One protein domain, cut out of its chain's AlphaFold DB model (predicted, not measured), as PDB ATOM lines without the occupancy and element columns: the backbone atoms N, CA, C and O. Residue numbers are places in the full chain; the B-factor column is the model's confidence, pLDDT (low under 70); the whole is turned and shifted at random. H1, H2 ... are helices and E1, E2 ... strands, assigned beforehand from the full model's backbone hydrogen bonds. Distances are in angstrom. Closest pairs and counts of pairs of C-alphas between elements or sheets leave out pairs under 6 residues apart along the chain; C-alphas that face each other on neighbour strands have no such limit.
ATOM      1  N   LEU A  45     -38.320 -11.298   1.560       95.25
ATOM      2  CA  LEU A  45     -39.735 -10.956   1.678       95.25
ATOM      3  C   LEU A  45     -40.122  -9.790   0.760       95.25
ATOM      4  O   LEU A  45     -41.195  -9.822   0.160       95.25
ATOM      5  N   LEU A  46     -39.267  -8.770   0.634       96.19
ATOM      6  CA  LEU A  46     -39.523  -7.634  -0.253       96.19
ATOM      7  C   LEU A  46     -39.516  -8.082  -1.719       96.19
ATOM      8  O   LEU A  46     -40.476  -7.814  -2.441       96.19
ATOM      9  N   LYS A  47     -38.487  -8.840  -2.111       96.50
ATOM     10  CA  LYS A  47     -38.346  -9.443  -3.437       96.50
ATOM     11  C   LYS A  47     -39.575 -10.266  -3.819       96.50
ATOM     12  O   LYS A  47     -40.191 -10.028  -4.855       96.50
ATOM     13  N   LEU A  48     -39.979 -11.204  -2.960       97.88
ATOM     14  CA  LEU A  48     -41.116 -12.078  -3.241       97.88
ATOM     15  C   LEU A  48     -42.441 -11.315  -3.305       97.88
ATOM     16  O   LEU A  48     -43.221 -11.556  -4.219       97.88
ATOM     17  N   ASN A  49     -42.704 -10.370  -2.399       97.38
ATOM     18  CA  ASN A  49     -43.946  -9.592  -2.457       97.38
ATOM     19  C   ASN A  49     -44.028  -8.713  -3.708       97.38
ATOM     20  O   ASN A  49     -45.086  -8.639  -4.335       97.38
ATOM     21  N   ASP A  50     -42.922  -8.074  -4.095       97.69
ATOM     22  CA  ASP A  50     -42.894  -7.227  -5.284       97.69
ATOM     23  C   ASP A  50     -43.109  -8.043  -6.566       97.69
ATOM     24  O   ASP A  50     -43.963  -7.699  -7.391       97.69
ATOM     25  N   THR A  51     -42.416  -9.183  -6.693       97.69
ATOM     26  CA  THR A  51     -42.617 -10.110  -7.814       97.69
ATOM     27  C   THR A  51     -44.033 -10.690  -7.821       97.69
ATOM     28  O   THR A  51     -44.673 -10.689  -8.869       97.69
ATOM     29  N   ALA A  52     -44.574 -11.122  -6.676       97.62
ATOM     30  CA  ALA A  52     -45.941 -11.639  -6.587       97.62
ATOM     31  C   ALA A  52     -46.970 -10.597  -7.048       97.62
ATOM     32  O   ALA A  52     -47.883 -10.917  -7.809       97.62
ATOM     33  N   HIS A  53     -46.806  -9.338  -6.633       97.06
ATOM     34  CA  HIS A  53     -47.677  -8.252  -7.067       97.06
ATOM     35  C   HIS A  53     -47.599  -8.038  -8.585       97.06
ATOM     36  O   HIS A  53     -48.635  -7.946  -9.246       97.06
ATOM     37  N   LEU A  54     -46.393  -8.015  -9.158       96.56
ATOM     38  CA  LEU A  54     -46.226  -7.883 -10.602       96.56
ATOM     39  C   LEU A  54     -46.867  -9.050 -11.365       96.56
ATOM     40  O   LEU A  54     -47.597  -8.816 -12.329       96.56
ATOM     41  N   LEU A  55     -46.631 -10.296 -10.942       96.19
ATOM     42  CA  LEU A  55     -47.211 -11.464 -11.610       96.19
ATOM     43  C   LEU A  55     -48.735 -11.485 -11.491       96.19
ATOM     44  O   LEU A  55     -49.412 -11.806 -12.466       96.19
ATOM     45  N   PHE A  56     -49.289 -11.061 -10.353       96.38
ATOM     46  CA  PHE A  56     -50.730 -10.874 -10.188       96.38
ATOM     47  C   PHE A  56     -51.299  -9.864 -11.200       96.38
ATOM     48  O   PHE A  56     -52.336 -10.124 -11.817       96.38
ATOM     49  N   LEU A  57     -50.618  -8.734 -11.418       95.06
ATOM     50  CA  LEU A  57     -51.026  -7.741 -12.419       95.06
ATOM     51  C   LEU A  57     -50.892  -8.282 -13.851       95.06
ATOM     52  O   LEU A  57     -51.811  -8.098 -14.650       95.06
ATOM     53  N   LYS A  58     -49.820  -9.027 -14.161       93.88
ATOM     54  CA  LYS A  58     -49.669  -9.720 -15.455       93.88
ATOM     55  C   LYS A  58     -50.763 -10.774 -15.674       93.88
ATOM     56  O   LYS A  58     -51.251 -10.944 -16.786       93.88
ATOM     57  N   ALA A  59     -51.192 -11.473 -14.628       93.56
ATOM     58  CA  ALA A  59     -52.294 -12.426 -14.707       93.56
ATOM     59  C   ALA A  59     -53.633 -11.730 -14.994       93.56
ATOM     60  O   ALA A  59     -54.388 -12.167 -15.867       93.56
ATOM     61  N   LYS A  60     -53.893 -10.586 -14.347       93.00
ATOM     62  CA  LYS A  60     -55.050  -9.736 -14.672       93.00
ATOM     63  C   LYS A  60     -55.022  -9.236 -16.113       93.00
ATOM     64  O   LYS A  60     -56.053  -9.285 -16.778       93.00
ATOM     65  N   SER A  61     -53.869  -8.793 -16.616       91.00
ATOM     66  CA  SER A  61     -53.762  -8.280 -17.990       91.00
ATOM     67  C   SER A  61     -53.988  -9.360 -19.053       91.00
ATOM     68  O   SER A  61     -54.411  -9.040 -20.159       91.00
ATOM     69  N   ARG A  62     -53.778 -10.642 -18.717       90.50
ATOM     70  CA  ARG A  62     -54.161 -11.792 -19.559       90.50
ATOM     71  C   ARG A  62     -55.664 -12.116 -19.521       90.50
ATOM     72  O   ARG A  62     -56.096 -13.049 -20.190       90.50
ATOM     73  N   GLY A  63     -56.462 -11.371 -18.754       90.81
ATOM     74  CA  GLY A  63     -57.913 -11.545 -18.655       90.81
ATOM     75  C   GLY A  63     -58.375 -12.480 -17.535       90.81
ATOM     76  O   GLY A  63     -59.554 -12.830 -17.487       90.81
ATOM     77  N   MET A  64     -57.493 -12.886 -16.613       90.88
ATOM     78  CA  MET A  64     -57.905 -13.695 -15.463       90.88
ATOM     79  C   MET A  64     -58.750 -12.857 -14.494       90.88
ATOM     80  O   MET A  64     -58.316 -11.811 -14.010       90.88
ATOM     81  N   SER A  65     -59.953 -13.336 -14.170       87.69
ATOM     82  CA  SER A  65     -60.898 -12.626 -13.294       87.69
ATOM     83  C   SER A  65     -60.528 -12.711 -11.810       87.69
ATOM     84  O   SER A  65     -60.725 -11.753 -11.062       87.69
ATOM     85  N   ARG A  66     -59.976 -13.852 -11.378       92.25
ATOM     86  CA  ARG A  66     -59.559 -14.121  -9.993       92.25
ATOM     87  C   ARG A  66     -58.155 -14.739  -9.939       92.25
ATOM     88  O   ARG A  66     -58.017 -15.889  -9.532       92.25
ATOM     89  N   PRO A  67     -57.115 -14.016 -10.384       94.12
ATOM     90  CA  PRO A  67     -55.776 -14.572 -10.432       94.12
ATOM     91  C   PRO A  67     -55.229 -14.844  -9.036       94.12
ATOM     92  O   PRO A  67     -55.453 -14.088  -8.086       94.12
ATOM     93  N   ASN A  68     -54.484 -15.934  -8.970       95.88
ATOM     94  CA  ASN A  68     -53.707 -16.394  -7.839       95.88
ATOM     95  C   ASN A  68     -52.310 -16.688  -8.379       95.88
ATOM     96  O   ASN A  68     -52.191 -17.271  -9.454       95.88
ATOM     97  N   VAL A  69     -51.276 -16.276  -7.657       97.06
ATOM     98  CA  VAL A  69     -49.880 -16.516  -8.028       97.06
ATOM     99  C   VAL A  69     -49.107 -17.014  -6.819       97.06
ATOM    100  O   VAL A  69     -49.398 -16.633  -5.681       97.06
ATOM    101  N   ILE A  70     -48.125 -17.870  -7.071       98.00
ATOM    102  CA  ILE A  70     -47.199 -18.385  -6.065       98.00
ATOM    103  C   ILE A  70     -45.796 -18.059  -6.544       98.00
ATOM    104  O   ILE A  70     -45.402 -18.422  -7.648       98.00
ATOM    105  N   VAL A  71     -45.025 -17.391  -5.706       98.31
ATOM    106  CA  VAL A  71     -43.623 -17.110  -5.991       98.31
ATOM    107  C   VAL A  71     -42.769 -17.629  -4.859       98.31
ATOM    108  O   VAL A  71     -43.194 -17.636  -3.699       98.31
ATOM    109  N   TRP A  72     -41.569 -18.079  -5.188       98.38
ATOM    110  CA  TRP A  72     -40.655 -18.591  -4.184       98.38
ATOM    111  C   TRP A  72     -39.202 -18.236  -4.485       98.38
ATOM    112  O   TRP A  72     -38.831 -18.037  -5.636       98.38
ATOM    113  N   ASP A  73     -38.391 -18.092  -3.441       98.06
ATOM    114  CA  ASP A  73     -36.999 -17.652  -3.529       98.06
ATOM    115  C   ASP A  73     -36.097 -18.808  -3.955       98.06
ATOM    116  O   ASP A  73     -35.940 -19.780  -3.204       98.06
ATOM    117  N   ALA A  74     -35.530 -18.694  -5.157       97.44
ATOM    118  CA  ALA A  74     -34.757 -19.751  -5.784       97.44
ATOM    119  C   ALA A  74     -33.508 -20.133  -4.970       97.44
ATOM    120  O   ALA A  74     -32.939 -19.336  -4.219       97.44
ATOM    121  N   TYR A  75     -33.069 -21.377  -5.139       96.94
ATOM    122  CA  TYR A  75     -31.747 -21.828  -4.702       96.94
ATOM    123  C   TYR A  75     -30.707 -21.505  -5.788       96.94
ATOM    124  O   TYR A  75     -31.090 -21.233  -6.930       96.94
ATOM    125  N   PRO A  76     -29.398 -21.555  -5.492       95.38
ATOM    126  CA  PRO A  76     -28.379 -21.576  -6.539       95.38
ATOM    127  C   PRO A  76     -28.622 -22.731  -7.523       95.38
ATOM    128  O   PRO A  76     -29.041 -23.816  -7.114       95.38
ATOM    129  N   HIS A  77     -28.336 -22.540  -8.815       95.19
ATOM    130  CA  HIS A  77     -28.551 -23.587  -9.832       95.19
ATOM    131  C   HIS A  77     -27.733 -24.857  -9.604       95.19
ATOM    132  O   HIS A  77     -28.153 -25.936 -10.018       95.19
ATOM    133  N   THR A  78     -26.596 -24.738  -8.924       95.31
ATOM    134  CA  THR A  78     -25.726 -25.856  -8.550       95.31
ATOM    135  C   THR A  78     -26.255 -26.666  -7.361       95.31
ATOM    136  O   THR A  78     -25.767 -27.768  -7.116       95.31
ATOM    137  N   GLU A  79     -27.261 -26.172  -6.627       96.81
ATOM    138  CA  GLU A  79     -27.866 -26.914  -5.521       96.81
ATOM    139  C   GLU A  79     -28.792 -28.014  -6.060       96.81
ATOM    140  O   GLU A  79     -29.796 -27.750  -6.729       96.81
ATOM    141  N   ALA A  80     -28.475 -29.265  -5.732       94.50
ATOM    142  CA  ALA A  80     -29.260 -30.444  -6.080       94.50
ATOM    143  C   ALA A  80     -29.844 -31.103  -4.821       94.50
ATOM    144  O   ALA A  80     -29.231 -31.094  -3.755       94.50
ATOM    145  N   SER A  81     -31.023 -31.722  -4.943       87.31
ATOM    146  CA  SER A  81     -31.654 -32.453  -3.826       87.31
ATOM    147  C   SER A  81     -30.906 -33.741  -3.447       87.31
ATOM    148  O   SER A  81     -31.112 -34.280  -2.362       87.31
ATOM    149  N   ALA A  82     -30.075 -34.256  -4.351       92.25
ATOM    150  CA  ALA A  82     -29.205 -35.410  -4.163       92.25
ATOM    151  C   ALA A  82     -27.959 -35.252  -5.047       92.25
ATOM    152  O   ALA A  82     -27.979 -34.470  -5.998       92.25
ATOM    153  N   VAL A  83     -26.896 -36.010  -4.757       94.69
ATOM    154  CA  VAL A  83     -25.682 -36.021  -5.591       94.69
ATOM    155  C   VAL A  83     -26.066 -36.385  -7.035       94.69
ATOM    156  O   VAL A  83     -26.649 -37.459  -7.232       94.69
ATOM    157  N   PRO A  84     -25.774 -35.527  -8.034       96.12
ATOM    158  CA  PRO A  84     -26.113 -35.791  -9.426       96.12
ATOM    159  C   PRO A  84     -25.444 -37.067  -9.933       96.12
ATOM    160  O   PRO A  84     -24.263 -37.303  -9.678       96.12
ATOM    161  N   LYS A  85     -26.200 -37.895 -10.661       96.94
ATOM    162  CA  LYS A  85     -25.719 -39.158 -11.234       96.94
ATOM    163  C   LYS A  85     -26.093 -39.243 -12.700       96.94
ATOM    164  O   LYS A  85     -27.265 -39.138 -13.042       96.94
ATOM    165  N   SER A  97     -31.025 -29.877 -10.808       97.88
ATOM    166  CA  SER A  97     -31.123 -28.792  -9.831       97.88
ATOM    167  C   SER A  97     -32.404 -28.895  -9.005       97.88
ATOM    168  O   SER A  97     -33.477 -29.240  -9.513       97.88
ATOM    169  N   LYS A  98     -32.318 -28.519  -7.727       97.69
ATOM    170  CA  LYS A  98     -33.464 -28.438  -6.813       97.69
ATOM    171  C   LYS A  98     -34.557 -27.533  -7.387       97.69
ATOM    172  O   LYS A  98     -35.736 -27.885  -7.337       97.69
ATOM    173  N   ASN A  99     -34.158 -26.429  -8.025       98.00
ATOM    174  CA  ASN A  99     -35.074 -25.519  -8.705       98.00
ATOM    175  C   ASN A  99     -35.884 -26.206  -9.804       98.00
ATOM    176  O   ASN A  99     -37.108 -26.076  -9.820       98.00
ATOM    177  N   SER A 100     -35.227 -26.967 -10.685       97.69
ATOM    178  CA  SER A 100     -35.912 -27.629 -11.799       97.69
ATOM    179  C   SER A 100     -36.919 -28.675 -11.326       97.69
ATOM    180  O   SER A 100     -38.036 -28.745 -11.843       97.69
ATOM    181  N   CYS A 101     -36.580 -29.424 -10.276       97.88
ATOM    182  CA  CYS A 101     -37.481 -30.373  -9.628       97.88
ATOM    183  C   CYS A 101     -38.724 -29.693  -9.030       97.88
ATOM    184  O   CYS A 101     -39.844 -30.162  -9.247       97.88
ATOM    185  N   ILE A 102     -38.543 -28.589  -8.298       98.50
ATOM    186  CA  ILE A 102     -39.649 -27.840  -7.680       98.50
ATOM    187  C   ILE A 102     -40.537 -27.212  -8.758       98.50
ATOM    188  O   ILE A 102     -41.753 -27.414  -8.740       98.50
ATOM    189  N   ASN A 103     -39.943 -26.493  -9.716       97.81
ATOM    190  CA  ASN A 103     -40.667 -25.852 -10.814       97.81
ATOM    191  C   ASN A 103     -41.522 -26.861 -11.575       97.81
ATOM    192  O   ASN A 103     -42.714 -26.619 -11.773       97.81
ATOM    193  N   HIS A 104     -40.941 -28.007 -11.934       97.56
ATOM    194  CA  HIS A 104     -41.662 -29.065 -12.625       97.56
ATOM    195  C   HIS A 104     -42.914 -29.491 -11.866       97.56
ATOM    196  O   HIS A 104     -44.021 -29.434 -12.401       97.56
ATOM    197  N   VAL A 105     -42.745 -29.894 -10.606       98.19
ATOM    198  CA  VAL A 105     -43.839 -30.434  -9.800       98.19
ATOM    199  C   VAL A 105     -44.920 -29.380  -9.585       98.19
ATOM    200  O   VAL A 105     -46.089 -29.644  -9.864       98.19
ATOM    201  N   LEU A 106     -44.558 -28.165  -9.163       98.12
ATOM    202  CA  LEU A 106     -45.556 -27.132  -8.889       98.12
ATOM    203  C   LEU A 106     -46.297 -26.693 -10.160       98.12
ATOM    204  O   LEU A 106     -47.517 -26.535 -10.130       98.12
ATOM    205  N   ARG A 107     -45.615 -26.574 -11.306       96.94
ATOM    206  CA  ARG A 107     -46.264 -26.227 -12.584       96.94
ATOM    207  C   ARG A 107     -47.149 -27.348 -13.110       96.94
ATOM    208  O   ARG A 107     -48.208 -27.064 -13.666       96.94
ATOM    209  N   GLN A 108     -46.769 -28.611 -12.917       97.00
ATOM    210  CA  GLN A 108     -47.655 -29.741 -13.208       97.00
ATOM    211  C   GLN A 108     -48.917 -29.693 -12.341       97.00
ATOM    212  O   GLN A 108     -50.010 -29.932 -12.849       97.00
ATOM    213  N   LEU A 109     -48.805 -29.310 -11.067       97.50
ATOM    214  CA  LEU A 109     -49.974 -29.147 -10.206       97.50
ATOM    215  C   LEU A 109     -50.881 -27.985 -10.626       97.50
ATOM    216  O   LEU A 109     -52.099 -28.137 -10.542       97.50
ATOM    217  N   VAL A 110     -50.331 -26.875 -11.135       95.44
ATOM    218  CA  VAL A 110     -51.141 -25.813 -11.766       95.44
ATOM    219  C   VAL A 110     -51.884 -26.354 -12.984       95.44
ATOM    220  O   VAL A 110     -53.098 -26.208 -13.065       95.44
ATOM    221  N   ARG A 111     -51.182 -27.036 -13.902       94.94
ATOM    222  CA  ARG A 111     -51.781 -27.618 -15.122       94.94
ATOM    223  C   ARG A 111     -52.885 -28.631 -14.805       94.94
ATOM    224  O   ARG A 111     -53.835 -28.760 -15.566       94.94
ATOM    225  N   ARG A 112     -52.758 -29.349 -13.686       95.31
ATOM    226  CA  ARG A 112     -53.750 -30.309 -13.170       95.31
ATOM    227  C   ARG A 112     -54.844 -29.657 -12.311       95.31
ATOM    228  O   ARG A 112     -55.639 -30.392 -11.726       95.31
ATOM    229  N   GLU A 113     -54.835 -28.330 -12.164       95.38
ATOM    230  CA  GLU A 113     -55.723 -27.551 -11.287       95.38
ATOM    231  C   GLU A 113     -55.796 -28.094  -9.845       95.38
ATOM    232  O   GLU A 113     -56.840 -28.076  -9.179       95.38
ATOM    233  N   ASN A 114     -54.661 -28.604  -9.357       96.94
ATOM    234  CA  ASN A 114     -54.531 -29.286  -8.071       96.94
ATOM    235  C   ASN A 114     -53.858 -28.418  -6.992       96.94
ATOM    236  O   ASN A 114     -53.427 -28.938  -5.966       96.94
ATOM    237  N   LEU A 115     -53.774 -27.102  -7.209       96.88
ATOM    238  CA  LEU A 115     -53.300 -26.125  -6.226       96.88
ATOM    239  C   LEU A 115     -54.434 -25.220  -5.750       96.88
ATOM    240  O   LEU A 115     -55.274 -24.770  -6.532       96.88
ATOM    241  N   THR A 116     -54.426 -24.931  -4.453       96.62
ATOM    242  CA  THR A 116     -55.351 -24.002  -3.801       96.62
ATOM    243  C   THR A 116     -54.614 -23.167  -2.763       96.62
ATOM    244  O   THR A 116     -53.625 -23.620  -2.188       96.62
ATOM    245  N   ILE A 117     -55.075 -21.945  -2.514       96.75
ATOM    246  CA  ILE A 117     -54.486 -21.033  -1.530       96.75
ATOM    247  C   ILE A 117     -55.491 -20.818  -0.399       96.75
ATOM    248  O   ILE A 117     -56.532 -20.188  -0.583       96.75
ATOM    249  N   VAL A 118     -55.160 -21.303   0.796       94.38
ATOM    250  CA  VAL A 118     -56.006 -21.186   1.992       94.38
ATOM    251  C   VAL A 118     -55.295 -20.303   3.004       94.38
ATOM    252  O   VAL A 118     -54.202 -20.639   3.451       94.38
ATOM    253  N   GLN A 119     -55.903 -19.165   3.359       90.56
ATOM    254  CA  GLN A 119     -55.314 -18.185   4.290       90.56
ATOM    255  C   GLN A 119     -53.893 -17.752   3.876       90.56
ATOM    256  O   GLN A 119     -52.978 -17.705   4.693       90.56
ATOM    257  N   GLY A 120     -53.695 -17.500   2.577       90.38
ATOM    258  CA  GLY A 120     -52.396 -17.107   2.019       90.38
ATOM    259  C   GLY A 120     -51.369 -18.240   1.910       90.38
ATOM    260  O   GLY A 120     -50.240 -17.986   1.509       90.38
ATOM    261  N   ARG A 121     -51.733 -19.487   2.235       94.94
ATOM    262  CA  ARG A 121     -50.833 -20.646   2.157       94.94
ATOM    263  C   ARG A 121     -51.234 -21.573   1.009       94.94
ATOM    264  O   ARG A 121     -52.353 -22.099   1.041       94.94
ATOM    265  N   PRO A 122     -50.359 -21.799   0.017       96.69
ATOM    266  CA  PRO A 122     -50.603 -22.790  -1.020       96.69
ATOM    267  C   PRO A 122     -50.633 -24.210  -0.467       96.69
ATOM    268  O   PRO A 122     -49.857 -24.556   0.423       96.69
ATOM    269  N   LYS A 123     -51.517 -25.035  -1.023       97.12
ATOM    270  CA  LYS A 123     -51.661 -26.454  -0.703       97.12
ATOM    271  C   LYS A 123     -52.029 -27.245  -1.949       97.12
ATOM    272  O   LYS A 123     -52.680 -26.727  -2.859       97.12
ATOM    273  N   VAL A 124     -51.670 -28.524  -1.939       98.00
ATOM    274  CA  VAL A 124     -52.194 -29.500  -2.895       98.00
ATOM    275  C   VAL A 124     -53.620 -29.870  -2.487       98.00
ATOM    276  O   VAL A 124     -53.860 -30.180  -1.320       98.00
ATOM    277  N   LYS A 125     -54.578 -29.810  -3.421       96.88
ATOM    278  CA  LYS A 125     -56.002 -30.067  -3.126       96.88
ATOM    279  C   LYS A 125     -56.256 -31.535  -2.798       96.88
ATOM    280  O   LYS A 125     -56.968 -31.836  -1.844       96.88
ATOM    281  N   VAL A 126     -55.696 -32.440  -3.600       96.56
ATOM    282  CA  VAL A 126     -55.874 -33.891  -3.467       96.56
ATOM    283  C   VAL A 126     -54.554 -34.600  -3.752       96.56
ATOM    284  O   VAL A 126     -53.891 -34.280  -4.734       96.56
ATOM    285  N   ILE A 127     -54.192 -35.587  -2.929       97.50
ATOM    286  CA  ILE A 127     -53.026 -36.450  -3.165       97.50
ATOM    287  C   ILE A 127     -53.478 -37.713  -3.898       97.50
ATOM    288  O   ILE A 127     -54.134 -38.564  -3.297       97.50
ATOM    289  N   ARG A 128     -53.159 -37.828  -5.192       96.50
ATOM    290  CA  ARG A 128     -53.525 -38.992  -6.025       96.50
ATOM    291  C   ARG A 128     -52.333 -39.871  -6.369       96.50
ATOM    292  O   ARG A 128     -52.488 -41.079  -6.506       96.50
ATOM    293  N   ASP A 129     -51.166 -39.262  -6.517       97.69
ATOM    294  CA  ASP A 129     -49.939 -39.914  -6.954       97.69
ATOM    295  C   ASP A 129     -48.707 -39.331  -6.241       97.69
ATOM    296  O   ASP A 129     -48.804 -38.479  -5.349       97.69
ATOM    297  N   ASP A 130     -47.531 -39.823  -6.624       97.44
ATOM    298  CA  ASP A 130     -46.261 -39.382  -6.055       97.44
ATOM    299  C   ASP A 130     -45.935 -37.923  -6.405       97.44
ATOM    300  O   ASP A 130     -45.314 -37.240  -5.595       97.44
ATOM    301  N   LEU A 131     -46.396 -37.411  -7.555       97.62
ATOM    302  CA  LEU A 131     -46.201 -36.011  -7.948       97.62
ATOM    303  C   LEU A 131     -46.984 -35.077  -7.022       97.62
ATOM    304  O   LEU A 131     -46.434 -34.085  -6.540       97.62
ATOM    305  N   ASP A 132     -48.242 -35.415  -6.725       98.31
ATOM    306  CA  ASP A 132     -49.064 -34.671  -5.774       98.31
ATOM    307  C   ASP A 132     -48.436 -34.693  -4.365       98.31
ATOM    308  O   ASP A 132     -48.346 -33.649  -3.711       98.31
ATOM    309  N   ARG A 133     -47.933 -35.855  -3.912       98.38
ATOM    310  CA  ARG A 133     -47.228 -35.970  -2.621       98.38
ATOM    311  C   ARG A 133     -45.965 -35.110  -2.593       98.38
ATOM    312  O   ARG A 133     -45.758 -34.365  -1.636       98.38
ATOM    313  N   GLN A 134     -45.153 -35.180  -3.645       98.12
ATOM    314  CA  GLN A 134     -43.920 -34.407  -3.754       98.12
ATOM    315  C   GLN A 134     -44.197 -32.902  -3.756       98.12
ATOM    316  O   GLN A 134     -43.469 -32.139  -3.125       98.12
ATOM    317  N   GLY A 135     -45.271 -32.465  -4.417       98.25
ATOM    318  CA  GLY A 135     -45.666 -31.061  -4.410       98.25
ATOM    319  C   GLY A 135     -46.081 -30.574  -3.027       98.25
ATOM    320  O   GLY A 135     -45.699 -29.474  -2.641       98.25
ATOM    321  N   GLY A 136     -46.782 -31.407  -2.250       98.25
ATOM    322  CA  GLY A 136     -47.073 -31.120  -0.844       98.25
ATOM    323  C   GLY A 136     -45.797 -30.908  -0.026       98.25
ATOM    324  O   GLY A 136     -45.659 -29.879   0.629       98.25
ATOM    325  N   LEU A 137     -44.833 -31.826  -0.154       98.31
ATOM    326  CA  LEU A 137     -43.543 -31.742   0.538       98.31
ATOM    327  C   LEU A 137     -42.743 -30.492   0.145       98.31
ATOM    328  O   LEU A 137     -42.177 -29.830   1.010       98.31
ATOM    329  N   TYR A 138     -42.715 -30.129  -1.140       98.50
ATOM    330  CA  TYR A 138     -42.033 -28.910  -1.580       98.50
ATOM    331  C   TYR A 138     -42.698 -27.641  -1.052       98.50
ATOM    332  O   TYR A 138     -41.993 -26.725  -0.637       98.50
ATOM    333  N   LEU A 139     -44.031 -27.575  -1.030       98.56
ATOM    334  CA  LEU A 139     -44.735 -26.432  -0.448       98.56
ATOM    335  C   LEU A 139     -44.459 -26.310   1.055       98.56
ATOM    336  O   LEU A 139     -44.195 -25.207   1.527       98.56
ATOM    337  N   GLU A 140     -44.475 -27.421   1.794       98.00
ATOM    338  CA  GLU A 140     -44.142 -27.442   3.223       98.00
ATOM    339  C   GLU A 140     -42.697 -27.011   3.487       98.00
ATOM    340  O   GLU A 140     -42.467 -26.163   4.347       98.00
ATOM    341  N   MET A 141     -41.739 -27.529   2.714       98.06
ATOM    342  CA  MET A 141     -40.328 -27.139   2.791       98.06
ATOM    343  C   MET A 141     -40.148 -25.640   2.527       98.06
ATOM    344  O   MET A 141     -39.557 -24.938   3.340       98.06
ATOM    345  N   LEU A 142     -40.693 -25.122   1.422       98.31
ATOM    346  CA  LEU A 142     -40.543 -23.709   1.066       98.31
ATOM    347  C   LEU A 142     -41.219 -22.773   2.077       98.31
ATOM    348  O   LEU A 142     -40.698 -21.693   2.343       98.31
ATOM    349  N   LEU A 143     -42.359 -23.172   2.649       97.00
ATOM    350  CA  LEU A 143     -43.003 -22.433   3.738       97.00
ATOM    351  C   LEU A 143     -42.173 -22.487   5.026       97.00
ATOM    352  O   LEU A 143     -42.057 -21.472   5.702       97.00
ATOM    353  N   GLY A 144     -41.595 -23.643   5.360       97.12
ATOM    354  CA  GLY A 144     -40.748 -23.819   6.541       97.12
ATOM    355  C   GLY A 144     -39.426 -23.049   6.479       97.12
ATOM    356  O   GLY A 144     -38.875 -22.709   7.520       97.12
ATOM    357  N   GLU A 145     -38.937 -22.747   5.274       96.94
ATOM    358  CA  GLU A 145     -37.735 -21.936   5.036       96.94
ATOM    359  C   GLU A 145     -38.026 -20.436   4.807       96.94
ATOM    360  O   GLU A 145     -37.121 -19.675   4.448       96.94
ATOM    361  N   ASP A 146     -39.283 -20.001   4.959       96.56
ATOM    362  CA  ASP A 146     -39.739 -18.639   4.639       96.56
ATOM    363  C   ASP A 146     -39.383 -18.207   3.200       96.56
ATOM    364  O   ASP A 146     -39.060 -17.049   2.922       96.56
ATOM    365  N   ARG A 147     -39.419 -19.158   2.260       97.38
ATOM    366  CA  ARG A 147     -39.068 -18.974   0.844       97.38
ATOM    367  C   ARG A 147     -40.259 -18.805  -0.073       97.38
ATOM    368  O   ARG A 147     -40.041 -18.701  -1.269       97.38
ATOM    369  N   LEU A 148     -41.490 -18.788   0.423       97.81
ATOM    370  CA  LEU A 148     -42.678 -18.794  -0.426       97.81
ATOM    371  C   LEU A 148     -43.669 -17.706  -0.029       97.81
ATOM    372  O   LEU A 148     -43.992 -17.534   1.144       97.81
ATOM    373  N   VAL A 149     -44.201 -17.018  -1.038       97.62
ATOM    374  CA  VAL A 149     -45.304 -16.065  -0.912       97.62
ATOM    375  C   VAL A 149     -46.372 -16.407  -1.943       97.62
ATOM    376  O   VAL A 149     -46.084 -16.792  -3.076       97.62
ATOM    377  N   ALA A 150     -47.627 -16.238  -1.549       96.69
ATOM    378  CA  ALA A 150     -48.769 -16.292  -2.443       96.69
ATOM    379  C   ALA A 150     -49.493 -14.945  -2.453       96.69
ATOM    380  O   ALA A 150     -49.656 -14.314  -1.409       96.69
ATOM    381  N   ALA A 151     -49.969 -14.532  -3.625       93.69
ATOM    382  CA  ALA A 151     -50.788 -13.336  -3.791       93.69
ATOM    383  C   ALA A 151     -52.009 -13.633  -4.667       93.69
ATOM    384  O   ALA A 151     -51.968 -14.497  -5.542       93.69
ATOM    385  N   GLY A 152     -53.103 -12.908  -4.434       92.81
ATOM    386  CA  GLY A 152     -54.331 -13.041  -5.212       92.81
ATOM    387  C   GLY A 152     -55.589 -13.135  -4.359       92.81
ATOM    388  O   GLY A 152     -55.623 -12.708  -3.206       92.81
ATOM    389  N   TYR A 153     -56.644 -13.683  -4.954       91.94
ATOM    390  CA  TYR A 153     -57.975 -13.776  -4.348       91.94
ATOM    391  C   TYR A 153     -58.138 -14.955  -3.372       91.94
ATOM    392  O   TYR A 153     -59.168 -15.047  -2.701       91.94
ATOM    393  N   GLY A 154     -57.157 -15.857  -3.304       92.38
ATOM    394  CA  GLY A 154     -57.256 -17.115  -2.570       92.38
ATOM    395  C   GLY A 154     -58.138 -18.148  -3.280       92.38
ATOM    396  O   GLY A 154     -58.731 -17.882  -4.330       92.38
ATOM    397  N   GLY A 155     -58.223 -19.341  -2.694       94.81
ATOM    398  CA  GLY A 155     -58.938 -20.483  -3.260       94.81
ATOM    399  C   GLY A 155     -58.172 -21.168  -4.389       94.81
ATOM    400  O   GLY A 155     -56.951 -21.051  -4.501       94.81
ATOM    401  N   ASP A 156     -58.904 -21.918  -5.206       93.94
ATOM    402  CA  ASP A 156     -58.332 -22.749  -6.263       93.94
ATOM    403  C   ASP A 156     -57.686 -21.910  -7.373       93.94
ATOM    404  O   ASP A 156     -58.208 -20.872  -7.785       93.94
ATOM    405  N   MET A 157     -56.554 -22.382  -7.896       92.69
ATOM    406  CA  MET A 157     -55.844 -21.751  -9.015       92.69
ATOM    407  C   MET A 157     -56.426 -22.167 -10.382       92.69
ATOM    408  O   MET A 157     -55.695 -22.609 -11.265       92.69
ATOM    409  N   ILE A 158     -57.749 -22.059 -10.549       87.44
ATOM    410  CA  ILE A 158     -58.460 -22.462 -11.779       87.44
ATOM    411  C   ILE A 158     -58.034 -21.575 -12.953       87.44
ATOM    412  O   ILE A 158     -58.006 -20.348 -12.827       87.44
ATOM    413  N   GLY A 159     -57.714 -22.192 -14.096       85.38
ATOM    414  CA  GLY A 159     -57.234 -21.477 -15.284       85.38
ATOM    415  C   GLY A 159     -55.859 -20.812 -15.121       85.38
ATOM    416  O   GLY A 159     -55.489 -19.976 -15.945       85.38
ATOM    417  N   GLY A 160     -55.115 -21.148 -14.062       88.00
ATOM    418  CA  GLY A 160     -53.735 -20.715 -13.877       88.00
ATOM    419  C   GLY A 160     -52.795 -21.318 -14.921       88.00
ATOM    420  O   GLY A 160     -53.035 -22.387 -15.484       88.00
ATOM    421  N   THR A 161     -51.690 -20.628 -15.166       91.69
ATOM    422  CA  THR A 161     -50.650 -21.036 -16.112       91.69
ATOM    423  C   THR A 161     -49.355 -21.376 -15.384       91.69
ATOM    424  O   THR A 161     -49.150 -21.001 -14.231       91.69
ATOM    425  N   ALA A 162     -48.426 -22.044 -16.069       91.06
ATOM    426  CA  ALA A 162     -47.104 -22.329 -15.510       91.06
ATOM    427  C   ALA A 162     -46.340 -21.058 -15.080       91.06
ATOM    428  O   ALA A 162     -45.508 -21.136 -14.181       91.06
ATOM    429  N   ALA A 163     -46.639 -19.900 -15.679       90.81
ATOM    430  CA  ALA A 163     -46.034 -18.618 -15.319       90.81
ATOM    431  C   ALA A 163     -46.599 -18.012 -14.020       90.81
ATOM    432  O   ALA A 163     -45.983 -17.118 -13.450       90.81
ATOM    433  N   ASP A 164     -47.739 -18.503 -13.523       94.75
ATOM    434  CA  ASP A 164     -48.318 -18.069 -12.242       94.75
ATOM    435  C   ASP A 164     -47.649 -18.746 -11.038       94.75
ATOM    436  O   ASP A 164     -47.966 -18.434  -9.888       94.75
ATOM    437  N   VAL A 165     -46.707 -19.662 -11.302       96.44
ATOM    438  CA  VAL A 165     -45.808 -20.247 -10.308       96.44
ATOM    439  C   VAL A 165     -44.359 -20.037 -10.733       96.44
ATOM    440  O   VAL A 165     -43.868 -20.680 -11.667       96.44
ATOM    441  N   ALA A 166     -43.664 -19.144 -10.030       97.25
ATOM    442  CA  ALA A 166     -42.324 -18.713 -10.409       97.25
ATOM    443  C   ALA A 166     -41.312 -18.863  -9.268       97.25
ATOM    444  O   ALA A 166     -41.498 -18.331  -8.172       97.25
ATOM    445  N   ALA A 167     -40.207 -19.541  -9.566       97.81
ATOM    446  CA  ALA A 167     -38.970 -19.381  -8.821       97.81
ATOM    447  C   ALA A 167     -38.362 -18.014  -9.156       97.81
ATOM    448  O   ALA A 167     -38.247 -17.664 -10.332       97.81
ATOM    449  N   VAL A 168     -37.990 -17.246  -8.139       98.12
ATOM    450  CA  VAL A 168     -37.473 -15.883  -8.265       98.12
ATOM    451  C   VAL A 168     -35.970 -15.909  -8.033       98.12
ATOM    452  O   VAL A 168     -35.516 -16.229  -6.934       98.12
ATOM    453  N   GLY A 169     -35.215 -15.567  -9.074       96.12
ATOM    454  CA  GLY A 169     -33.766 -15.431  -9.044       96.12
ATOM    455  C   GLY A 169     -33.289 -14.240  -8.200       96.12
ATOM    456  O   GLY A 169     -34.051 -13.644  -7.425       96.12
TER     457      GLY A 169
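AT A GLANCE: This is residues 45 to 85 and 97 to 169 of the 501 residues of the protein "NAGPA domain-containing protein" of Peptococcaceae bacterium 1109 (UniProt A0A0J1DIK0). A small three-stranded sheet, E4 E1 E5, lies between two helices, H1 covering one face and H2 running along E5 over the other. H3 crosses H2 steeply and packs on E3 of the small hairpin E2 E3, while residues 74 to 85 run outward to a cut. The printed part has 114 residues, in the order H1 E1 H2 E2 E3 H3 E4 E5, class mixed, helices and strands; the larger sheet is mixed. It is compact, with a radius of gyration of the C-alphas of 13.4 A and spans of 44 by 33 by 23 A.

IN THESE COORDINATES: The sheet has E1, residues 68 to 73, 17.3 A long from C-alpha 68 at (-53.707, -16.394, -7.839), E4, residues 148 to 152, 13.8 A, and E5, residues 165 to 168, ending at C-alpha 168 (-37.473, -15.883, -8.265). H1, residues 45 to 61, begins at C-alpha 45 (-39.735, -10.956, 1.678) and is 24.3 A long. H2 is residues 98 to 111, 20.1 A; H3 is residues 130 to 144, 20.8 A. E2, residues 115 to 118, and E3, residues 121 to 124, form a hairpin.

HOW THE PARTS SIT: E1 and E4 are antiparallel, with N 69 and O 151 2.8 A apart; E1 and E5 are parallel, with N 168 and O 72 2.8 A apart. The arrangement is three layers, a sheet with helices on both of its faces: H2 and H3 are on one face of the sheet E4 E1 E5 and H1 is on the other. H1 lies over E4 and E1 at a height over the sheet of 7.4 A, its closest C-alphas to E4 being Ala 52 and Ala 151, 5.8 A. H2 touches H3, C-alphas of Val 105 and Gly 135 closest at 5.7 A, a steep tilt of 63 degrees, opposite ways. E2 and E3 are antiparallel, with N 123 and O 116 2.8 A apart. In H1, H2 and H3 every O i to N i+4 pair is within hydrogen-bond range.

THE WHOLE: The C-alphas of Ser 65 and Lys 85, the two farthest apart, are 44.1 A apart. Residues 86 to 96 are not printed; C-alphas 85 and 97 are 11.8 A apart across the cut. The link E4 to E5 is long, 12 residues. No printed residue is under 70 in pLDDT.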